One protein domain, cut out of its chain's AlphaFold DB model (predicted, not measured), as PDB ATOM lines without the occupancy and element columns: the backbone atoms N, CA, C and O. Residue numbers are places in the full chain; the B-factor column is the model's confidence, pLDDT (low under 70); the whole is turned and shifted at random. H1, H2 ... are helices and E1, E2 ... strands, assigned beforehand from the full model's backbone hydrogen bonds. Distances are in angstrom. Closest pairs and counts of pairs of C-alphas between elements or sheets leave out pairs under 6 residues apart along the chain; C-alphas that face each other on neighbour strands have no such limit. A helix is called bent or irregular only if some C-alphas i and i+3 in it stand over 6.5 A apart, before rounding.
ATOM      1  N   ALA A 105     201.212 137.373 136.941       94.56
ATOM      2  CA  ALA A 105     201.409 138.793 137.211       94.56
ATOM      3  C   ALA A 105     200.536 139.688 136.315       94.56
ATOM      4  O   ALA A 105     200.009 140.686 136.805       94.56
ATOM      5  N   ALA A 106     200.338 139.333 135.045       95.81
ATOM      6  CA  ALA A 106     199.445 140.058 134.141       95.81
ATOM      7  C   ALA A 106     197.974 139.919 134.570       95.81
ATOM      8  O   ALA A 106     197.232 140.898 134.611       95.81
ATOM      9  N   LEU A 107     197.566 138.723 135.003       97.12
ATOM     10  CA  LEU A 107     196.244 138.502 135.596       97.12
ATOM     11  C   LEU A 107     196.060 139.277 136.918       97.12
ATOM     12  O   LEU A 107     194.970 139.775 137.203       97.12
ATOM     13  N   LEU A 108     197.124 139.435 137.716       95.81
ATOM     14  CA  LEU A 108     197.114 140.305 138.896       95.81
ATOM     15  C   LEU A 108     196.986 141.785 138.517       95.81
ATOM     16  O   LEU A 108     196.214 142.501 139.152       95.81
ATOM     17  N   GLU A 109     197.722 142.251 137.503       94.75
ATOM     18  CA  GLU A 109     197.588 143.609 136.959       94.75
ATOM     19  C   GLU A 109     196.138 143.875 136.546       94.75
ATOM     20  O   GLU A 109     195.564 144.889 136.945       94.75
ATOM     21  N   TRP A 110     195.505 142.936 135.839       95.44
ATOM     22  CA  TRP A 110     194.101 143.059 135.463       95.44
ATOM     23  C   TRP A 110     193.174 143.149 136.681       95.44
ATOM     24  O   TRP A 110     192.358 144.068 136.767       95.44
ATOM     25  N   ALA A 111     193.349 142.277 137.679       95.94
ATOM     26  CA  ALA A 111     192.581 142.349 138.921       95.94
ATOM     27  C   ALA A 111     192.753 143.697 139.648       95.94
ATOM     28  O   ALA A 111     191.786 144.237 140.185       95.94
ATOM     29  N   LEU A 112     193.959 144.277 139.640       95.19
ATOM     30  CA  LEU A 112     194.214 145.611 140.193       95.19
ATOM     31  C   LEU A 112     193.487 146.704 139.414       95.19
ATOM     32  O   LEU A 112     192.965 147.632 140.031       95.19
ATOM     33  N   VAL A 113     193.447 146.612 138.082       94.38
ATOM     34  CA  VAL A 113     192.669 147.541 137.252       94.38
ATOM     35  C   VAL A 113     191.199 147.486 137.653       94.38
ATOM     36  O   VAL A 113     190.645 148.539 137.955       94.38
ATOM     37  N   LEU A 114     190.614 146.287 137.782       95.44
ATOM     38  CA  LEU A 114     189.229 146.111 138.236       95.44
ATOM     39  C   LEU A 114     188.989 146.743 139.615       95.44
ATOM     40  O   LEU A 114     188.024 147.481 139.796       95.44
ATOM     41  N   MET A 115     189.884 146.506 140.582       95.06
ATOM     42  CA  MET A 115     189.807 147.121 141.919       95.06
ATOM     43  C   MET A 115     189.862 148.654 141.876       95.06
ATOM     44  O   MET A 115     189.350 149.302 142.782       95.06
ATOM     45  N   GLY A 116     190.511 149.230 140.862       93.06
ATOM     46  CA  GLY A 116     190.636 150.674 140.670       93.06
ATOM     47  C   GLY A 116     189.468 151.328 139.928       93.06
ATOM     48  O   GLY A 116     189.485 152.542 139.768       93.06
ATOM     49  N   GLU A 117     188.471 150.564 139.467       93.31
ATOM     50  CA  GLU A 117     187.291 151.115 138.776       93.31
ATOM     51  C   GLU A 117     186.305 151.804 139.722       93.31
ATOM     52  O   GLU A 117     185.450 152.568 139.276       93.31
ATOM     53  N   GLN A 118     186.385 151.508 141.020       90.69
ATOM     54  CA  GLN A 118     185.538 152.090 142.054       90.69
ATOM     55  C   GLN A 118     186.412 152.630 143.183       90.69
ATOM     56  O   GLN A 118     187.262 151.909 143.702       90.69
ATOM     57  N   ASP A 119     186.155 153.864 143.623       89.12
ATOM     58  CA  ASP A 119     186.921 154.509 144.704       89.12
ATOM     59  C   ASP A 119     186.852 153.734 146.030       89.12
ATOM     60  O   ASP A 119     187.776 153.769 146.842       89.12
ATOM     61  N   THR A 120     185.754 153.008 146.256       92.62
ATOM     62  CA  THR A 120     185.547 152.152 147.432       92.62
ATOM     63  C   THR A 120     186.225 150.785 147.314       92.62
ATOM     64  O   THR A 120     186.220 150.022 148.281       92.62
ATOM     65  N   GLY A 121     186.811 150.463 146.158       94.38
ATOM     66  CA  GLY A 121     187.342 149.144 145.845       94.38
ATOM     67  C   GLY A 121     186.259 148.077 145.690       94.38
ATOM     68  O   GLY A 121     185.056 148.340 145.759       94.38
ATOM     69  N   LEU A 122     186.695 146.831 145.512       96.75
ATOM     70  CA  LEU A 122     185.810 145.696 145.243       96.75
ATOM     71  C   LEU A 122     185.996 144.571 146.261       96.75
ATOM     72  O   LEU A 122     187.107 144.257 146.679       96.75
ATOM     73  N   THR A 123     184.905 143.919 146.633       96.62
ATOM     74  CA  THR A 123     184.936 142.631 147.334       96.62
ATOM     75  C   THR A 123     185.448 141.524 146.405       96.62
ATOM     76  O   THR A 123     185.368 141.630 145.180       96.62
ATOM     77  N   LEU A 124     185.921 140.409 146.970       96.06
ATOM     78  CA  LEU A 124     186.345 139.250 146.167       96.06
ATOM     79  C   LEU A 124     185.217 138.704 145.276       96.06
ATOM     80  O   LEU A 124     185.488 138.264 144.164       96.06
ATOM     81  N   ALA A 125     183.963 138.751 145.738       96.62
ATOM     82  CA  ALA A 125     182.806 138.308 144.963       96.62
ATOM     83  C   ALA A 125     182.519 139.232 143.767       96.62
ATOM     84  O   ALA A 125     182.263 138.748 142.669       96.62
ATOM     85  N   GLU A 126     182.618 140.552 143.956       97.44
ATOM     86  CA  GLU A 126     182.476 141.524 142.863       97.44
ATOM     87  C   GLU A 126     183.613 141.383 141.836       97.44
ATOM     88  O   GLU A 126     183.355 141.432 140.635       97.44
ATOM     89  N   ILE A 127     184.856 141.149 142.283       97.00
ATOM     90  CA  ILE A 127     185.985 140.864 141.380       97.00
ATOM     91  C   ILE A 127     185.719 139.580 140.593       97.00
ATOM     92  O   ILE A 127     185.866 139.580 139.374       97.00
ATOM     93  N   ARG A 128     185.284 138.509 141.271       97.12
ATOM     94  CA  ARG A 128     184.930 137.231 140.641       97.12
ATOM     95  C   ARG A 128     183.884 137.430 139.540       97.12
ATOM     96  O   ARG A 128     184.091 136.967 138.426       97.12
ATOM     97  N   GLY A 129     182.810 138.166 139.833       97.31
ATOM     98  CA  GLY A 129     181.756 138.475 138.863       97.31
ATOM     99  C   GLY A 129     182.255 139.282 137.662       97.31
ATOM    100  O   GLY A 129     181.940 138.939 136.529       97.31
ATOM    101  N   LYS A 130     183.087 140.306 137.894       97.00
ATOM    102  CA  LYS A 130     183.661 141.136 136.819       97.00
ATOM    103  C   LYS A 130     184.617 140.366 135.912       97.00
ATOM    104  O   LYS A 130     184.558 140.538 134.700       97.00
ATOM    105  N   VAL A 131     185.496 139.537 136.480       96.75
ATOM    106  CA  VAL A 131     186.401 138.682 135.692       96.75
ATOM    107  C   VAL A 131     185.580 137.724 134.833       96.75
ATOM    108  O   VAL A 131     185.784 137.669 133.624       96.75
ATOM    109  N   TRP A 132     184.602 137.045 135.438       96.94
ATOM    110  CA  TRP A 132     183.728 136.105 134.741       96.94
ATOM    111  C   TRP A 132     182.977 136.755 133.573       96.94
ATOM    112  O   TRP A 132     183.017 136.252 132.451       96.94
ATOM    113  N   GLU A 133     182.345 137.909 133.817       95.94
ATOM    114  CA  GLU A 133     181.596 138.661 132.804       95.94
ATOM    115  C   GLU A 133     182.487 139.047 131.618       95.94
ATOM    116  O   GLU A 133     182.111 138.850 130.463       95.94
ATOM    117  N   ARG A 134     183.691 139.563 131.892       94.56
ATOM    118  CA  ARG A 134     184.592 140.056 130.843       94.56
ATOM    119  C   ARG A 134     185.259 138.940 130.052       94.56
ATOM    120  O   ARG A 134     185.441 139.094 128.843       94.56
ATOM    121  N   LEU A 135     185.564 137.809 130.692       93.88
ATOM    122  CA  LEU A 135     186.053 136.625 129.982       93.88
ATOM    123  C   LEU A 135     184.991 136.028 129.061       93.88
ATOM    124  O   LEU A 135     185.351 135.513 128.011       93.88
ATOM    125  N   GLY A 136     183.700 136.142 129.389       88.00
ATOM    126  CA  GLY A 136     182.614 135.553 128.594       88.00
ATOM    127  C   GLY A 136     182.530 136.024 127.134       88.00
ATOM    128  O   GLY A 136     181.821 135.416 126.342       88.00
ATOM    129  N   SER A 137     183.250 137.085 126.760       81.75
ATOM    130  CA  SER A 137     183.326 137.581 125.379       81.75
ATOM    131  C   SER A 137     184.456 136.965 124.538       81.75
ATOM    132  O   SER A 137     184.488 137.173 123.325       81.75
ATOM    133  N   GLY A 138     185.389 136.234 125.157       86.31
ATOM    134  CA  GLY A 138     186.555 135.671 124.478       86.31
ATOM    135  C   GLY A 138     186.301 134.317 123.814       86.31
ATOM    136  O   GLY A 138     185.472 133.520 124.252       86.31
ATOM    137  N   VAL A 139     187.053 134.044 122.746       88.12
ATOM    138  CA  VAL A 139     187.018 132.752 122.045       88.12
ATOM    139  C   VAL A 139     187.550 131.657 122.973       88.12
ATOM    140  O   VAL A 139     188.606 131.819 123.576       88.12
ATOM    141  N   GLY A 140     186.811 130.554 123.097       92.31
ATOM    142  CA  GLY A 140     187.164 129.437 123.980       92.31
ATOM    143  C   GLY A 140     186.761 129.617 125.448       92.31
ATOM    144  O   GLY A 140     187.011 128.729 126.254       92.31
ATOM    145  N   ALA A 141     186.102 130.722 125.823       95.19
ATOM    146  CA  ALA A 141     185.704 130.990 127.212       95.19
ATOM    147  C   ALA A 141     184.807 129.903 127.828       95.19
ATOM    148  O   ALA A 141     184.944 129.588 129.011       95.19
ATOM    149  N   ASP A 142     183.909 129.337 127.023       96.75
ATOM    150  CA  ASP A 142     182.971 128.287 127.431       96.75
ATOM    151  C   ASP A 142     183.490 126.868 127.150       96.75
ATOM    152  O   ASP A 142     182.820 125.892 127.487       96.75
ATOM    153  N   GLU A 143     184.662 126.729 126.525       97.25
ATOM    154  CA  GLU A 143     185.275 125.423 126.295       97.25
ATOM    155  C   GLU A 143     185.858 124.875 127.596       97.25
ATOM    156  O   GLU A 143     186.344 125.630 128.438       97.25
ATOM    157  N   GLU A 144     185.849 123.552 127.759       98.19
ATOM    158  CA  GLU A 144     186.575 122.911 128.856       98.19
ATOM    159  C   GLU A 144     188.068 123.234 128.751       98.19
ATOM    160  O   GLU A 144     188.654 123.130 127.665       98.19
ATOM    161  N   TRP A 145     188.713 123.543 129.880       98.12
ATOM    162  CA  TRP A 145     190.144 123.853 129.922       98.12
ATOM    163  C   TRP A 145     190.991 122.797 129.207       98.12
ATOM    164  O   TRP A 145     191.885 123.138 128.439       98.12
ATOM    165  N   SER A 146     190.693 121.509 129.403       97.25
ATOM    166  CA  SER A 146     191.450 120.427 128.768       97.25
ATOM    167  C   SER A 146     191.341 120.415 127.238       97.25
ATOM    168  O   SER A 146     192.255 119.945 126.561       97.25
ATOM    169  N   THR A 147     190.234 120.912 126.683       97.81
ATOM    170  CA  THR A 147     190.035 121.033 125.233       97.81
ATOM    171  C   THR A 147     190.768 122.259 124.711       97.81
ATOM    172  O   THR A 147     191.566 122.135 123.781       97.81
ATOM    173  N   TYR A 148     190.586 123.403 125.375       97.75
ATOM    174  CA  TYR A 148     191.286 124.642 125.046       97.75
ATOM    175  C   TYR A 148     192.808 124.457 125.082       97.75
ATOM    176  O   TYR A 148     193.495 124.774 124.116       97.75
ATOM    177  N   GLN A 149     193.335 123.866 126.157       97.06
ATOM    178  CA  GLN A 149     194.765 123.629 126.337       97.06
ATOM    179  C   GLN A 149     195.344 122.778 125.195       97.06
ATOM    180  O   GLN A 149     196.310 123.188 124.561       97.06
ATOM    181  N   ARG A 150     194.715 121.636 124.879       96.56
ATOM    182  CA  ARG A 150     195.178 120.730 123.809       96.56
ATOM    183  C   ARG A 150     195.033 121.309 122.403       96.56
ATOM    184  O   ARG A 150     195.623 120.771 121.470       96.56
ATOM    185  N   SER A 151     194.229 122.359 122.228       96.31
ATOM    186  CA  SER A 151     194.104 123.050 120.941       96.31
ATOM    187  C   SER A 151     195.345 123.881 120.594       96.31
ATOM    188  O   SER A 151     195.557 124.205 119.424       96.31
ATOM    189  N   ILE A 152     196.180 124.202 121.588       96.44
ATOM    190  CA  ILE A 152     197.397 124.990 121.415       96.44
ATOM    191  C   ILE A 152     198.578 124.054 121.166       96.44
ATOM    192  O   ILE A 152     198.925 123.231 122.009       96.44
ATOM    193  N   ASP A 153     199.242 124.215 120.023       96.25
ATOM    194  CA  ASP A 153     200.498 123.522 119.746       96.25
ATOM    195  C   ASP A 153     201.680 124.288 120.373       96.25
ATOM    196  O   ASP A 153     202.023 125.389 119.921       96.25
ATOM    197  N   PRO A 154     202.361 123.718 121.386       96.25
ATOM    198  CA  PRO A 154     203.455 124.388 122.074       96.25
ATOM    199  C   PRO A 154     204.702 124.571 121.205       96.25
ATOM    200  O   PRO A 154     205.621 125.255 121.649       96.25
ATOM    201  N   ARG A 155     204.785 123.962 120.012       93.56
ATOM    202  CA  ARG A 155     205.918 124.132 119.083       93.56
ATOM    203  C   ARG A 155     205.770 125.352 118.179       93.56
ATOM    204  O   ARG A 155     206.776 125.889 117.725       93.56
ATOM    205  N   THR A 156     204.535 125.764 117.904       95.69
ATOM    206  CA  THR A 156     204.217 126.872 116.992       95.69
ATOM    207  C   THR A 156     203.687 128.111 117.714       95.69
ATOM    208  O   THR A 156     203.590 129.172 117.105       95.69
ATOM    209  N   PHE A 157     203.389 128.007 119.013       97.69
ATOM    210  CA  PHE A 157     203.027 129.144 119.853       97.69
ATOM    211  C   PHE A 157     204.155 130.191 119.920       97.69
ATOM    212  O   PHE A 157     205.298 129.872 120.253       97.69
ATOM    213  N   ASP A 158     203.829 131.461 119.657       97.31
ATOM    214  CA  ASP A 158     204.793 132.563 119.725       97.31
ATOM    215  C   ASP A 158     204.996 133.043 121.173       97.31
ATOM    216  O   ASP A 158     204.379 133.995 121.662       97.31
ATOM    217  N   TYR A 159     205.892 132.352 121.880       97.56
ATOM    218  CA  TYR A 159     206.268 132.677 123.257       97.56
ATOM    219  C   TYR A 159     206.887 134.070 123.398       97.56
ATOM    220  O   TYR A 159     206.649 134.736 124.408       97.56
ATOM    221  N   GLN A 160     207.671 134.519 122.412       95.62
ATOM    222  CA  GLN A 160     208.348 135.815 122.474       95.62
ATOM    223  C   GLN A 160     207.345 136.958 122.352       95.62
ATOM    224  O   GLN A 160     207.395 137.918 123.127       95.62
ATOM    225  N   GLU A 161     206.410 136.845 121.410       95.94
ATOM    226  CA  GLU A 161     205.361 137.836 121.229       95.94
ATOM    227  C   GLU A 161     204.424 137.867 122.440       95.94
ATOM    228  O   GLU A 161     204.181 138.946 122.987       95.94
ATOM    229  N   ALA A 162     203.974 136.705 122.927       96.50
ATOM    230  CA  ALA A 162     203.141 136.620 124.125       96.50
ATOM    231  C   ALA A 162     203.830 137.272 125.337       96.50
ATOM    232  O   ALA A 162     203.242 138.106 126.027       96.50
ATOM    233  N   TRP A 163     205.114 136.978 125.562       95.31
ATOM    234  CA  TRP A 163     205.902 137.618 126.615       95.31
ATOM    235  C   TRP A 163     205.978 139.141 126.450       95.31
ATOM    236  O   TRP A 163     205.808 139.895 127.416       95.31
ATOM    237  N   SER A 164     206.234 139.609 125.227       94.25
ATOM    238  CA  SER A 164     206.326 141.033 124.892       94.25
ATOM    239  C   SER A 164     205.006 141.766 125.146       94.25
ATOM    240  O   SER A 164     205.006 142.852 125.731       94.25
ATOM    241  N   ARG A 165     203.862 141.162 124.794       95.12
ATOM    242  CA  ARG A 165     202.531 141.725 125.077       95.12
ATOM    243  C   ARG A 165     202.245 141.791 126.578       95.12
ATOM    244  O   ARG A 165     201.800 142.830 127.065       95.12
ATOM    245  N   LEU A 166     202.583 140.741 127.328       95.38
ATOM    246  CA  LEU A 166     202.338 140.675 128.774       95.38
ATOM    247  C   LEU A 166     203.181 141.680 129.571       95.38
ATOM    248  O   LEU A 166     202.672 142.332 130.483       95.38
ATOM    249  N   THR A 167     204.456 141.834 129.215       92.25
ATOM    250  CA  THR A 167     205.396 142.739 129.905       92.25
ATOM    251  C   THR A 167     205.371 144.171 129.357       92.25
ATOM    252  O   THR A 167     205.820 145.112 130.018       92.25
ATOM    253  N   GLY A 168     204.831 144.364 128.153       90.31
ATOM    254  CA  GLY A 168     204.729 145.653 127.485       90.31
ATOM    255  C   GLY A 168     203.587 146.534 127.998       90.31
ATOM    256  O   GLY A 168     202.769 146.155 128.831       90.31
ATOM    257  N   ARG A 169     203.499 147.758 127.465       86.62
ATOM    258  CA  ARG A 169     202.419 148.720 127.783       86.62
ATOM    259  C   ARG A 169     201.214 148.643 126.839       86.62
ATOM    260  O   ARG A 169     200.258 149.385 127.029       86.62
ATOM    261  N   ARG A 170     201.306 147.845 125.773       86.56
ATOM    262  CA  ARG A 170     200.269 147.737 124.737       86.56
ATOM    263  C   ARG A 170     199.217 146.705 125.144       86.56
ATOM    264  O   ARG A 170     199.515 145.819 125.937       86.56
ATOM    265  N   GLY A 171     198.033 146.822 124.551       88.44
ATOM    266  CA  GLY A 171     196.896 145.948 124.823       88.44
ATOM    267  C   GLY A 171     196.057 146.420 126.009       88.44
ATOM    268  O   GLY A 171     196.546 147.052 126.948       88.44
ATOM    269  N   THR A 172     194.769 146.129 125.932       90.75
ATOM    270  CA  THR A 172     193.824 146.249 127.039       90.75
ATOM    271  C   THR A 172     194.119 145.188 128.107       90.75
ATOM    272  O   THR A 172     194.735 144.158 127.810       90.75
ATOM    273  N   PRO A 173     193.697 145.403 129.364       90.69
ATOM    274  CA  PRO A 173     193.830 144.393 130.411       90.69
ATOM    275  C   PRO A 173     193.200 143.042 130.039       90.69
ATOM    276  O   PRO A 173     193.760 141.998 130.357       90.69
ATOM    277  N   GLU A 174     192.070 143.060 129.333       91.75
ATOM    278  CA  GLU A 174     191.357 141.872 128.868       91.75
ATOM    279  C   GLU A 174     192.131 141.123 127.770       91.75
ATOM    280  O   GLU A 174     192.260 139.902 127.841       91.75
ATOM    281  N   GLU A 175     192.703 141.831 126.790       93.94
ATOM    282  CA  GLU A 175     193.577 141.219 125.772       93.94
ATOM    283  C   GLU A 175     194.796 140.557 126.425       93.94
ATOM    284  O   GLU A 175     195.099 139.397 126.148       93.94
ATOM    285  N   LYS A 176     195.444 141.250 127.369       94.88
ATOM    286  CA  LYS A 176     196.568 140.689 128.129       94.88
ATOM    287  C   LYS A 176     196.166 139.488 128.983       94.88
ATOM    288  O   LYS A 176     196.971 138.580 129.170       94.88
ATOM    289  N   ALA A 177     194.946 139.466 129.518       95.81
ATOM    290  CA  ALA A 177     194.444 138.309 130.247       95.81
ATOM    291  C   ALA A 177     194.336 137.088 129.323       95.81
ATOM    292  O   ALA A 177     194.785 136.010 129.697       95.81
ATOM    293  N   TRP A 178     193.831 137.258 128.099       96.69
ATOM    294  CA  TRP A 178     193.776 136.183 127.103       96.69
ATOM    295  C   TRP A 178     195.152 135.740 126.601       96.69
ATOM    296  O   TRP A 178     195.383 134.537 126.441       96.69
ATOM    297  N   ASP A 179     196.094 136.669 126.442       97.00
ATOM    298  CA  ASP A 179     197.499 136.334 126.190       97.00
ATOM    299  C   ASP A 179     198.084 135.491 127.332       97.00
ATOM    300  O   ASP A 179     198.768 134.499 127.084       97.00
ATOM    301  N   ALA A 180     197.776 135.840 128.586       97.94
ATOM    302  CA  ALA A 180     198.235 135.099 129.755       97.94
ATOM    303  C   ALA A 180     197.630 133.690 129.786       97.94
ATOM    304  O   ALA A 180     198.364 132.725 129.968       97.94
ATOM    305  N   ILE A 181     196.320 133.558 129.561       98.19
ATOM    306  CA  ILE A 181     195.610 132.269 129.507       98.19
ATOM    307  C   ILE A 181     196.231 131.358 128.440       98.19
ATOM    308  O   ILE A 181     196.540 130.197 128.714       98.19
ATOM    309  N   SER A 182     196.473 131.900 127.245       98.12
ATOM    310  CA  SER A 182     197.077 131.161 126.130       98.12
ATOM    311  C   SER A 182     198.523 130.763 126.421       98.12
ATOM    312  O   SER A 182     198.903 129.624 126.164       98.12
ATOM    313  N   ALA A 183     199.314 131.657 127.023       98.38
ATOM    314  CA  ALA A 183     200.682 131.355 127.433       98.38
ATOM    315  C   ALA A 183     200.735 130.260 128.511       98.38
ATOM    316  O   ALA A 183     201.572 129.367 128.423       98.38
ATOM    317  N   VAL A 184     199.832 130.281 129.500       98.38
ATOM    318  CA  VAL A 184     199.735 129.219 130.519       98.38
ATOM    319  C   VAL A 184     199.433 127.872 129.866       98.38
ATOM    320  O   VAL A 184     200.136 126.899 130.131       98.38
ATOM    321  N   ALA A 185     198.437 127.820 128.981       98.31
ATOM    322  CA  ALA A 185     198.089 126.603 128.257       98.31
ATOM    323  C   ALA A 185     199.260 126.082 127.399       98.31
ATOM    324  O   ALA A 185     199.606 124.905 127.497       98.31
ATOM    325  N   ALA A 186     199.928 126.958 126.639       98.50
ATOM    326  CA  ALA A 186     201.092 126.604 125.825       98.50
ATOM    327  C   ALA A 186     202.258 126.061 126.669       98.50
ATOM    328  O   ALA A 186     202.838 125.027 126.343       98.50
ATOM    329  N   LEU A 187     202.583 126.721 127.788       98.19
ATOM    330  CA  LEU A 187     203.629 126.268 128.710       98.19
ATOM    331  C   LEU A 187     203.302 124.894 129.300       98.19
ATOM    332  O   LEU A 187     204.195 124.061 129.442       98.19
ATOM    333  N   PHE A 188     202.039 124.644 129.644       97.56
ATOM    334  CA  PHE A 188     201.630 123.363 130.213       97.56
ATOM    335  C   PHE A 188     201.697 122.240 129.183       97.56
ATOM    336  O   PHE A 188     202.208 121.171 129.510       97.56
ATOM    337  N   GLU A 189     201.273 122.493 127.942       97.44
ATOM    338  CA  GLU A 189     201.468 121.551 126.835       97.44
ATOM    339  C   GLU A 189     202.949 121.291 126.567       97.44
ATOM    340  O   GLU A 189     203.348 120.141 126.409       97.44
ATOM    341  N   ARG A 190     203.792 122.330 126.589       97.00
ATOM    342  CA  ARG A 190     205.238 122.173 126.406       97.00
ATOM    343  C   ARG A 190     205.837 121.223 127.441       97.00
ATOM    344  O   ARG A 190     206.545 120.294 127.079       97.00
ATOM    345  N   VAL A 191     205.520 121.431 128.718       96.19
ATOM    346  CA  VAL A 191     206.015 120.584 129.817       96.19
ATOM    347  C   VAL A 191     205.417 119.178 129.770       96.19
ATOM    348  O   VAL A 191     206.080 118.221 130.154       96.19
ATOM    349  N   ALA A 192     204.171 119.029 129.318       93.94
ATOM    350  CA  ALA A 192     203.530 117.724 129.195       93.94
ATOM    351  C   ALA A 192     204.084 116.892 128.024       93.94
ATOM    352  O   ALA A 192     204.097 115.666 128.109       93.94
ATOM    353  N   GLN A 193     204.522 117.543 126.941       94.69
ATOM    354  CA  GLN A 193     205.029 116.883 125.732       94.69
ATOM    355  C   GLN A 193     206.539 116.600 125.760       94.69
ATOM    356  O   GLN A 193     207.009 115.807 124.945       94.69
ATOM    357  N   ASP A 194     207.287 117.226 126.671       94.88
ATOM    358  CA  ASP A 194     208.732 117.046 126.837       94.88
ATOM    359  C   ASP A 194     209.033 116.343 128.176       94.88
ATOM    360  O   ASP A 194     208.933 116.930 129.260       94.88
ATOM    361  N   GLU A 195     209.363 115.049 128.099       94.50
ATOM    362  CA  GLU A 195     209.601 114.200 129.273       94.50
ATOM    363  C   GLU A 195     210.825 114.654 130.083       94.50
ATOM    364  O   GLU A 195     210.743 114.719 131.317       94.50
ATOM    365  N   ASP A 196     211.908 115.044 129.403       94.56
ATOM    366  CA  ASP A 196     213.153 115.508 130.021       94.56
ATOM    367  C   ASP A 196     212.923 116.821 130.776       94.56
ATOM    368  O   ASP A 196     213.320 116.969 131.941       94.56
ATOM    369  N   LEU A 197     212.215 117.767 130.152       96.06
ATOM    370  CA  LEU A 197     211.812 119.020 130.789       96.06
ATOM    371  C   LEU A 197     210.940 118.757 132.020       96.06
ATOM    372  O   LEU A 197     211.179 119.328 133.091       96.06
ATOM    373  N   GLY A 198     209.948 117.875 131.888       95.31
ATOM    374  CA  GLY A 198     209.078 117.474 132.985       95.31
ATOM    375  C   GLY A 198     209.849 116.852 134.154       95.31
ATOM    376  O   GLY A 198     209.569 117.164 135.317       95.31
ATOM    377  N   GLU A 199     210.837 115.996 133.880       95.19
ATOM    378  CA  GLU A 199     211.690 115.392 134.907       95.19
ATOM    379  C   GLU A 199     212.565 116.429 135.611       95.19
ATOM    380  O   GLU A 199     212.582 116.491 136.848       95.19
ATOM    381  N   VAL A 200     213.234 117.293 134.847       95.50
ATOM    382  CA  VAL A 200     214.052 118.375 135.401       95.50
ATOM    383  C   VAL A 200     213.211 119.300 136.277       95.50
ATOM    384  O   VAL A 200     213.625 119.624 137.391       95.50
ATOM    385  N   MET A 201     212.002 119.672 135.851       94.88
ATOM    386  CA  MET A 201     211.102 120.474 136.678       94.88
ATOM    387  C   MET A 201     210.745 119.780 137.993       94.88
ATOM    388  O   MET A 201     210.772 120.426 139.043       94.88
ATOM    389  N   ARG A 202     210.425 118.477 137.972       93.44
ATOM    390  CA  ARG A 202     210.087 117.719 139.196       93.44
ATOM    391  C   ARG A 202     211.251 117.681 140.179       93.44
ATOM    392  O   ARG A 202     211.024 117.767 141.386       93.44
ATOM    393  N   ARG A 203     212.479 117.584 139.667       91.88
ATOM    394  CA  ARG A 203     213.702 117.555 140.473       91.88
ATOM    395  C   ARG A 203     214.067 118.924 141.051       91.88
ATOM    396  O   ARG A 203     214.404 119.011 142.228       91.88
ATOM    397  N   GLU A 204     214.036 119.977 140.236       88.81
ATOM    398  CA  GLU A 204     214.607 121.291 140.581       88.81
ATOM    399  C   GLU A 204     213.583 122.270 141.171       88.81
ATOM    400  O   GLU A 204     213.955 123.191 141.899       88.81
ATOM    401  N   LEU A 205     212.289 122.084 140.888       87.75
ATOM    402  CA  LEU A 205     211.208 122.962 141.348       87.75
ATOM    403  C   LEU A 205     210.193 122.240 142.260       87.75
ATOM    404  O   LEU A 205     208.977 122.434 142.084       87.75
ATOM    405  N   PRO A 206     210.635 121.428 143.251       78.31
ATOM    406  CA  PRO A 206     209.712 120.738 144.134       78.31
ATOM    407  C   PRO A 206     208.924 121.766 144.954       78.31
ATOM    408  O   PRO A 206     209.477 122.711 145.522       78.31
ATOM    409  N   GLY A 207     207.605 121.585 145.029       71.31
ATOM    410  CA  GLY A 207     206.763 122.397 145.901       71.31
ATOM    411  C   GLY A 207     207.158 122.178 147.364       71.31
ATOM    412  O   GLY A 207     206.867 121.132 147.933       71.31
ATOM    413  N   ALA A 208     207.829 123.151 147.985       67.25
ATOM    414  CA  ALA A 208     208.239 123.071 149.388       67.25
ATOM    415  C   ALA A 208     207.309 123.899 150.292       67.25
ATOM    416  O   ALA A 208     207.330 125.134 150.288       67.25
ATOM    417  N   GLY A 209     206.502 123.219 151.110       74.25
ATOM    418  CA  GLY A 209     205.583 123.857 152.055       74.25
ATOM    419  C   GLY A 209     204.575 124.775 151.358       74.25
ATOM    420  O   GLY A 209     203.750 124.324 150.577       74.25
ATOM    421  N   ASN A 210     204.647 126.080 151.641       73.00
ATOM    422  CA  ASN A 210     203.785 127.094 151.020       73.00
ATOM    423  C   ASN A 210     204.411 127.742 149.768       73.00
ATOM    424  O   ASN A 210     203.890 128.754 149.288       73.00
ATOM    425  N   ALA A 211     205.562 127.264 149.285       78.56
ATOM    426  CA  ALA A 211     206.121 127.703 148.009       78.56
ATOM    427  C   ALA A 211     205.246 127.196 146.857       78.56
ATOM    428  O   ALA A 211     204.657 126.122 146.946       78.56
ATOM    429  N   ARG A 212     205.146 127.989 145.791       84.94
ATOM    430  CA  ARG A 212     204.431 127.604 144.577       84.94
ATOM    431  C   ARG A 212     205.403 127.630 143.410       84.94
ATOM    432  O   ARG A 212     206.166 128.586 143.282       84.94
ATOM    433  N   SER A 213     205.377 126.577 142.611       91.12
ATOM    434  CA  SER A 213     206.130 126.429 141.370       91.12
ATOM    435  C   SER A 213     205.168 126.197 140.209       91.12
ATOM    436  O   SER A 213     203.975 125.972 140.428       91.12
ATOM    437  N   ILE A 214     205.681 126.216 138.977       93.38
ATOM    438  CA  ILE A 214     204.871 125.886 137.798       93.38
ATOM    439  C   ILE A 214     204.169 124.532 137.961       93.38
ATOM    440  O   ILE A 214     202.980 124.448 137.698       93.38
ATOM    441  N   LEU A 215     204.834 123.527 138.540       93.31
ATOM    442  CA  LEU A 215     204.238 122.210 138.794       93.31
ATOM    443  C   LEU A 215     203.042 122.259 139.746       93.31
ATOM    444  O   LEU A 215     202.045 121.576 139.532       93.31
ATOM    445  N   THR A 216     203.116 123.075 140.802       92.75
ATOM    446  CA  THR A 216     201.987 123.207 141.736       92.75
ATOM    447  C   THR A 216     200.779 123.878 141.090       92.75
ATOM    448  O   THR A 216     199.651 123.582 141.472       92.75
ATOM    449  N   GLU A 217     201.010 124.774 140.128       94.94
ATOM    450  CA  GLU A 217     199.937 125.419 139.378       94.94
ATOM    451  C   GLU A 217     199.396 124.465 138.300       94.94
ATOM    452  O   GLU A 217     198.189 124.269 138.237       94.94
ATOM    453  N   MET A 218     200.263 123.773 137.551       95.12
ATOM    454  CA  MET A 218     199.882 122.727 136.590       95.12
ATOM    455  C   MET A 218     198.975 121.670 137.215       95.12
ATOM    456  O   MET A 218     197.906 121.402 136.683       95.12
ATOM    457  N   ASN A 219     199.358 121.115 138.370       93.81
ATOM    458  CA  ASN A 219     198.542 120.114 139.061       93.81
ATOM    459  C   ASN A 219     197.153 120.660 139.410       93.81
ATOM    460  O   ASN A 219     196.161 119.968 139.233       93.81
ATOM    461  N   TRP A 220     197.067 121.922 139.841       95.69
ATOM    462  CA  TRP A 220     195.777 122.544 140.126       95.69
ATOM    463  C   TRP A 220     194.911 122.685 138.866       95.69
ATOM    464  O   TRP A 220     193.713 122.431 138.932       95.69
ATOM    465  N   PHE A 221     195.490 123.044 137.719       97.56
ATOM    466  CA  PHE A 221     194.749 123.084 136.452       97.56
ATOM    467  C   PHE A 221     194.332 121.685 135.980       97.56
ATOM    468  O   PHE A 221     193.214 121.522 135.504       97.56
ATOM    469  N   VAL A 222     195.182 120.669 136.162       96.12
ATOM    470  CA  VAL A 222     194.857 119.266 135.851       96.12
ATOM    471  C   VAL A 222     193.682 118.769 136.696       96.12
ATOM    472  O   VAL A 222     192.743 118.194 136.149       96.12
ATOM    473  N   ASP A 223     193.688 119.049 138.001       97.31
ATOM    474  CA  ASP A 223     192.615 118.652 138.924       97.31
ATOM    475  C   ASP A 223     191.256 119.289 138.573       97.31
ATOM    476  O   ASP A 223     190.213 118.783 138.983       97.31
ATOM    477  N   ASN A 224     191.259 120.386 137.810       97.50
ATOM    478  CA  ASN A 224     190.067 121.140 137.418       97.50
ATOM    479  C   ASN A 224     189.902 121.216 135.887       97.50
ATOM    480  O   ASN A 224     189.233 122.107 135.370       97.50
ATOM    481  N   ALA A 225     190.506 120.289 135.137       96.31
ATOM    482  CA  ALA A 225     190.625 120.408 133.682       96.31
ATOM    483  C   ALA A 225     189.292 120.292 132.912       96.31
ATOM    484  O   ALA A 225     189.239 120.643 131.733       96.31
ATOM    485  N   GLY A 226     188.237 119.780 133.554       97.50
ATOM    486  CA  GLY A 226     186.883 119.707 132.990       97.50
ATOM    487  C   GLY A 226     186.053 120.979 133.179       97.50
ATOM    488  O   GLY A 226     184.953 121.067 132.647       97.50
ATOM    489  N   GLU A 227     186.547 121.962 133.933       98.06
ATOM    490  CA  GLU A 227     185.850 123.237 134.107       98.06
ATOM    491  C   GLU A 227     185.983 124.106 132.841       98.06
ATOM    492  O   GLU A 227     187.038 124.079 132.190       98.06
ATOM    493  N   PRO A 228     184.965 124.916 132.492       98.31
ATOM    494  CA  PRO A 228     185.091 125.903 131.427       98.31
ATOM    495  C   PRO A 228     186.235 126.890 131.696       98.31
ATOM    496  O   PRO A 228     186.442 127.304 132.841       98.31
ATOM    497  N   VAL A 229     186.949 127.326 130.651       98.12
ATOM    498  CA  VAL A 229     188.093 128.255 130.763       98.12
ATOM    499  C   VAL A 229     187.730 129.482 131.599       98.12
ATOM    500  O   VAL A 229     188.469 129.849 132.516       98.12
ATOM    501  N   ARG A 230     186.574 130.105 131.339       97.12
ATOM    502  CA  ARG A 230     186.126 131.291 132.084       97.12
ATOM    503  C   ARG A 230     185.979 131.022 133.579       97.12
ATOM    504  O   ARG A 230     186.349 131.875 134.386       97.12
ATOM    505  N   ASP A 231     185.451 129.860 133.953       97.88
ATOM    506  CA  ASP A 231     185.130 129.510 135.334       97.88
ATOM    507  C   ASP A 231     186.424 129.180 136.083       97.88
ATOM    508  O   ASP A 231     186.681 129.714 137.172       97.88
ATOM    509  N   LEU A 232     187.298 128.410 135.432       98.00
ATOM    510  CA  LEU A 232     188.602 128.040 135.955       98.00
ATOM    511  C   LEU A 232     189.508 129.256 136.164       98.00
ATOM    512  O   LEU A 232     190.060 129.432 137.251       98.00
ATOM    513  N   ILE A 233     189.636 130.134 135.167       98.06
ATOM    514  CA  ILE A 233     190.481 131.333 135.271       98.06
ATOM    515  C   ILE A 233     189.905 132.327 136.281       98.06
ATOM    516  O   ILE A 233     190.652 132.920 137.059       98.06
ATOM    517  N   THR A 234     188.580 132.463 136.348       97.94
ATOM    518  CA  THR A 234     187.920 133.278 137.374       97.94
ATOM    519  C   THR A 234     188.278 132.799 138.784       97.94
ATOM    520  O   THR A 234     188.650 133.606 139.645       97.94
ATOM    521  N   ALA A 235     188.215 131.486 139.032       97.62
ATOM    522  CA  ALA A 235     188.652 130.902 140.296       97.62
ATOM    523  C   ALA A 235     190.160 131.104 140.517       97.62
ATOM    524  O   ALA A 235     190.577 131.500 141.605       97.62
ATOM    525  N   TYR A 236     190.975 130.926 139.477       97.81
ATOM    526  CA  TYR A 236     192.426 131.095 139.534       97.81
ATOM    527  C   TYR A 236     192.838 132.503 139.980       97.81
ATOM    528  O   TYR A 236     193.636 132.658 140.911       97.81
ATOM    529  N   VAL A 237     192.251 133.541 139.377       97.81
ATOM    530  CA  VAL A 237     192.530 134.946 139.708       97.81
ATOM    531  C   VAL A 237     192.251 135.229 141.183       97.81
ATOM    532  O   VAL A 237     193.071 135.831 141.879       97.81
ATOM    533  N   VAL A 238     191.120 134.766 141.705       96.25
ATOM    534  CA  VAL A 238     190.749 135.031 143.098       96.25
ATOM    535  C   VAL A 238     191.575 134.166 144.051       96.25
ATOM    536  O   VAL A 238     192.293 134.683 144.912       96.25
ATOM    537  N   ASP A 239     191.518 132.851 143.869       94.38
ATOM    538  CA  ASP A 239     191.953 131.875 144.866       94.38
ATOM    539  C   ASP A 239     193.469 131.652 144.823       94.38
ATOM    540  O   ASP A 239     194.121 131.396 145.846       94.38
ATOM    541  N   ARG A 240     194.066 131.779 143.632       94.50
ATOM    542  CA  ARG A 240     195.484 131.489 143.414       94.50
ATOM    543  C   ARG A 240     196.328 132.726 143.167       94.50
ATOM    544  O   ARG A 240     197.506 132.651 143.508       94.50
ATOM    545  N   ILE A 241     195.768 133.845 142.711       95.44
ATOM    546  CA  ILE A 241     196.535 135.076 142.464       95.44
ATOM    547  C   ILE A 241     196.327 136.105 143.584       95.44
ATOM    548  O   ILE A 241     197.269 136.390 144.327       95.44
ATOM    549  N   ILE A 242     195.111 136.626 143.778       95.19
ATOM    550  CA  ILE A 242     194.835 137.710 144.743       95.19
ATOM    551  C   ILE A 242     195.127 137.271 146.185       95.19
ATOM    552  O   ILE A 242     195.855 137.948 146.925       95.19
ATOM    553  N   LEU A 243     194.597 136.114 146.597       92.25
ATOM    554  CA  LEU A 243     194.839 135.591 147.946       92.25
ATOM    555  C   LEU A 243     196.319 135.259 148.168       92.25
ATOM    556  O   LEU A 243     196.863 135.494 149.251       92.25
ATOM    557  N   ARG A 244     197.004 134.765 147.130       90.31
ATOM    558  CA  ARG A 244     198.436 134.468 147.206       90.31
ATOM    559  C   ARG A 244     199.267 135.734 147.357       90.31
ATOM    560  O   ARG A 244     200.152 135.748 148.212       90.31
ATOM    561  N   HIS A 245     198.979 136.777 146.582       91.25
ATOM    562  CA  HIS A 245     199.653 138.071 146.698       91.25
ATOM    563  C   HIS A 245     199.539 138.616 148.120       91.25
ATOM    564  O   HIS A 245     200.545 138.957 148.741       91.25
ATOM    565  N   SER A 246     198.327 138.584 148.679       89.81
ATOM    566  CA  SER A 246     198.054 139.019 150.054       89.81
ATOM    567  C   SER A 246     198.892 138.240 151.072       89.81
ATOM    568  O   SER A 246     199.525 138.824 151.954       89.81
ATOM    569  N   TRP A 247     198.956 136.914 150.925       89.44
ATOM    570  CA  TRP A 247     199.765 136.064 151.795       89.44
ATOM    571  C   TRP A 247     201.265 136.374 151.679       89.44
ATOM    572  O   TRP A 247     201.935 136.519 152.703       89.44
ATOM    573  N   VAL A 248     201.803 136.512 150.459       87.94
ATOM    574  CA  VAL A 248     203.229 136.814 150.229       87.94
ATOM    575  C   VAL A 248     203.592 138.192 150.781       87.94
ATOM    576  O   VAL A 248     204.602 138.311 151.476       87.94
ATOM    577  N   ALA A 249     202.763 139.210 150.540       87.31
ATOM    578  CA  ALA A 249     202.968 140.558 151.065       87.31
ATOM    579  C   ALA A 249     202.999 140.562 152.604       87.31
ATOM    580  O   ALA A 249     203.904 141.143 153.202       87.31
ATOM    581  N   MET A 250     202.098 139.817 153.257       86.81
ATOM    582  CA  MET A 250     202.114 139.643 154.715       86.81
ATOM    583  C   MET A 250     203.369 138.912 155.213       86.81
ATOM    584  O   MET A 250     203.926 139.271 156.253       86.81
ATOM    585  N   GLN A 251     203.856 137.900 154.484       86.44
ATOM    586  CA  GLN A 251     205.113 137.228 154.831       86.44
ATOM    587  C   GLN A 251     206.318 138.166 154.722       86.44
ATOM    588  O   GLN A 251     207.166 138.154 155.620       86.44
ATOM    589  N   LYS A 252     206.389 138.981 153.662       85.56
ATOM    590  CA  LYS A 252     207.444 139.986 153.471       85.56
ATOM    591  C   LYS A 252     207.406 141.046 154.565       85.56
ATOM    592  O   LYS A 252     208.432 141.283 155.196       85.56
ATOM    593  N   LEU A 253     206.226 141.567 154.896       86.06
ATOM    594  CA  LEU A 253     206.067 142.515 155.999       86.06
ATOM    595  C   LEU A 253     206.566 141.922 157.321       86.06
ATOM    596  O   LEU A 253     207.367 142.539 158.022       86.06
ATOM    597  N   ARG A 254     206.155 140.688 157.640       86.25
ATOM    598  CA  ARG A 254     206.541 140.020 158.889       86.25
ATOM    599  C   ARG A 254     208.042 139.739 158.984       86.25
ATOM    600  O   ARG A 254     208.608 139.863 160.064       86.25
ATOM    601  N   ARG A 255     208.669 139.281 157.895       86.06
ATOM    602  CA  ARG A 255     210.053 138.772 157.914       86.06
ATOM    603  C   ARG A 255     211.096 139.816 157.532       86.06
ATOM    604  O   ARG A 255     212.193 139.787 158.072       86.06
ATOM    605  N   GLN A 256     210.766 140.699 156.597       82.94
ATOM    606  CA  GLN A 256     211.699 141.642 155.974       82.94
ATOM    607  C   GLN A 256     211.388 143.097 156.350       82.94
ATOM    608  O   GLN A 256     212.148 143.984 155.980       82.94
ATOM    609  N   LYS A 257     210.294 143.346 157.093       81.69
ATOM    610  CA  LYS A 257     209.772 144.693 157.395       81.69
ATOM    611  C   LYS A 257     209.547 145.539 156.132       81.69
ATOM    612  O   LYS A 257     209.584 146.762 156.194       81.69
ATOM    613  N   ASP A 258     209.296 144.865 155.013       73.25
ATOM    614  CA  ASP A 258     209.094 145.463 153.699       73.25
ATOM    615  C   ASP A 258     207.602 145.478 153.330       73.25
ATOM    616  O   ASP A 258     206.859 144.541 153.642       73.25
ATOM    617  N   TYR A 259     207.156 146.543 152.668       73.12
ATOM    618  CA  TYR A 259     205.757 146.791 152.332       73.12
ATOM    619  C   TYR A 259     205.557 146.729 150.814       73.12
ATOM    620  O   TYR A 259     205.876 147.661 150.086       73.12
ATOM    621  N   THR A 260     204.982 145.622 150.337       77.38
ATOM    622  CA  THR A 260     204.798 145.326 148.898       77.38
ATOM    623  C   THR A 260     203.325 145.165 148.505       77.38
ATOM    624  O   THR A 260     202.984 144.510 147.519       77.38
ATOM    625  N   PHE A 261     202.415 145.742 149.294       84.69
ATOM    626  CA  PHE A 261     200.983 145.659 149.024       84.69
ATOM    627  C   PHE A 261     200.617 146.495 147.795       84.69
ATOM    628  O   PHE A 261     200.874 147.697 147.735       84.69
ATOM    629  N   LEU A 262     199.984 145.841 146.822       91.50
ATOM    630  CA  LEU A 262     199.464 146.481 145.610       91.50
ATOM    631  C   LEU A 262     198.017 146.951 145.804       91.50
ATOM    632  O   LEU A 262     197.549 147.835 145.090       91.50
ATOM    633  N   PHE A 263     197.343 146.405 146.814       93.19
ATOM    634  CA  PHE A 263     196.020 146.790 147.278       93.19
ATOM    635  C   PHE A 263     195.946 146.685 148.806       93.19
ATOM    636  O   PHE A 263     196.715 145.947 149.426       93.19
ATOM    637  N   GLU A 264     195.020 147.421 149.410       91.38
ATOM    638  CA  GLU A 264     194.710 147.357 150.840       91.38
ATOM    639  C   GLU A 264     193.279 146.860 151.067       91.38
ATOM    640  O   GLU A 264     192.423 147.002 150.197       91.38
ATOM    641  N   VAL A 265     193.022 146.279 152.239       90.31
ATOM    642  CA  VAL A 265     191.681 145.835 152.638       90.31
ATOM    643  C   VAL A 265     191.036 146.920 153.499       90.31
ATOM    644  O   VAL A 265     191.586 147.265 154.545       90.31
ATOM    645  N   ARG A 266     189.864 147.429 153.104       89.69
ATOM    646  CA  ARG A 266     189.025 148.325 153.921       89.69
ATOM    647  C   ARG A 266     187.581 147.853 153.874       89.69
ATOM    648  O   ARG A 266     187.049 147.653 152.791       89.69
ATOM    649  N   ASP A 267     186.973 147.621 155.035       89.38
ATOM    650  CA  ASP A 267     185.578 147.167 155.154       89.38
ATOM    651  C   ASP A 267     185.236 145.955 154.258       89.38
ATOM    652  O   ASP A 267     184.176 145.876 153.641       89.38
ATOM    653  N   GLY A 268     186.174 145.003 154.146       90.69
ATOM    654  CA  GLY A 268     186.030 143.804 153.308       90.69
ATOM    655  C   GLY A 268     186.211 144.029 151.798       90.69
ATOM    656  O   GLY A 268     186.053 143.087 151.021       90.69
ATOM    657  N   ARG A 269     186.567 145.247 151.377       95.75
ATOM    658  CA  ARG A 269     186.848 145.625 149.987       95.75
ATOM    659  C   ARG A 269     188.347 145.773 149.750       95.75
ATOM    660  O   ARG A 269     189.083 146.205 150.634       95.75
ATOM    661  N   LEU A 270     188.790 145.406 148.554       95.44
ATOM    662  CA  LEU A 270     190.160 145.545 148.077       95.44
ATOM    663  C   LEU A 270     190.284 146.835 147.273       95.44
ATOM    664  O   LEU A 270     189.671 146.969 146.213       95.44
ATOM    665  N   LEU A 271     191.072 147.776 147.786       93.88
ATOM    666  CA  LEU A 271     191.331 149.064 147.152       93.88
ATOM    667  C   LEU A 271     192.725 149.056 146.544       93.88
ATOM    668  O   LEU A 271     193.713 148.819 147.245       93.88
ATOM    669  N   ARG A 272     192.815 149.356 145.247       94.50
ATOM    670  CA  ARG A 272     194.097 149.493 144.553       94.50
ATOM    671  C   ARG A 272     194.940 150.597 145.203       94.50
ATOM    672  O   ARG A 272     194.468 151.707 145.421       94.50
ATOM    673  N   ARG A 273     196.216 150.301 145.463       90.31
ATOM    674  CA  ARG A 273     197.219 151.258 145.963       90.31
ATOM    675  C   ARG A 273     198.146 151.737 144.861       90.31
ATOM    676  O   ARG A 273     198.402 152.926 144.746       90.31
TER     677      ARG A 273
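What this domain is: This is residues 105 to 273 of the 315 residues of an uncharacterized protein of Rhizobium leguminosarum bv. trifolii (UniProt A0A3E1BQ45). Picture a set of crossed helices: the long H5 runs along one side with H4 folded back on it, while H2 and H8a lie side by side and run crosswise to H5. H1 packs on the first residues of H5 and on H2, and H3 crosses H5 farther on; H6 turns off at H5's far end, H8b reaches away from the rest, and the small strand hairpin E1 and E2 sits by the end of H1. The printed part has 169 residues, with eight named helices followed by two named strands, antiparallel in the order E1 - E2; the class is mostly helix. The whole is compact, with a radius of gyration of the C-alphas of 16.6 A and spans of 47 by 40 by 30 A.

Where its parts are: Find C-alpha 105 at (201.409, 138.793, 137.211); from there H1 runs to residue 115, 15.0 A. Read on to H2, residues 124 to 135, 16.4 A; H3, residues 145 to 151; H4, residues 159 to 167; and H5, residues 173 to 193, 30.1 A, beginning at (193.830, 144.393, 130.411). H6 is residues 195 to 204 and H7 residues 214 to 223. H8, residues 229 to 256, was assigned as one helix by its hydrogen bonds but is bent, with C-alphas 239 and 242 6.5 A apart; its arms are H8a, residues 229 to 239, 15.1 A, and H8b, residues 242 to 256, 20.6 A. E1 is residues 263 to 266, and E2, residues 269 to 272, ends at (194.097, 149.493, 144.553).

How they stand to each other: Begin at the hub, H5. Its residues 173 to 180 touch H1, with Trp 110 and Pro 173 the closest C-alphas, 5.2 A. H4 and H5 form a helical hairpin, closest at C-alphas 166 and 176, 5.8 A. H3 touches H5 about perpendicular at 75 degrees, C-alphas 149 and 185 being closest at 4.9 A. H5 and H6 only just touch, only at the corner, with 3 pairs of C-alphas within 8 A; the closest are 191 and 198, 5.4 A. H2 touches H8a at a shallow tilt of 28 degrees, opposite ways, closest at C-alphas 132 and 234, 5.7 A. H7 and H8b touch no helix. E1 and E2, a hairpin, have N 264 and O 271 within hydrogen-bond range at 2.9 A; the closest C-alphas of H1 and E2, 115 and 272, are 5.6 A apart. In H1 to H7 and both arms of H8, every O i to N i+4 pair is within hydrogen-bond range.

The domain as a whole: Look to Asp 119 and Asp 196 for the two C-alphas farthest apart, 49.2 A. The printed part has no cut, and no link is long. Residue 208 alone has pLDDT under 70; the mean of the printed part is 93.0.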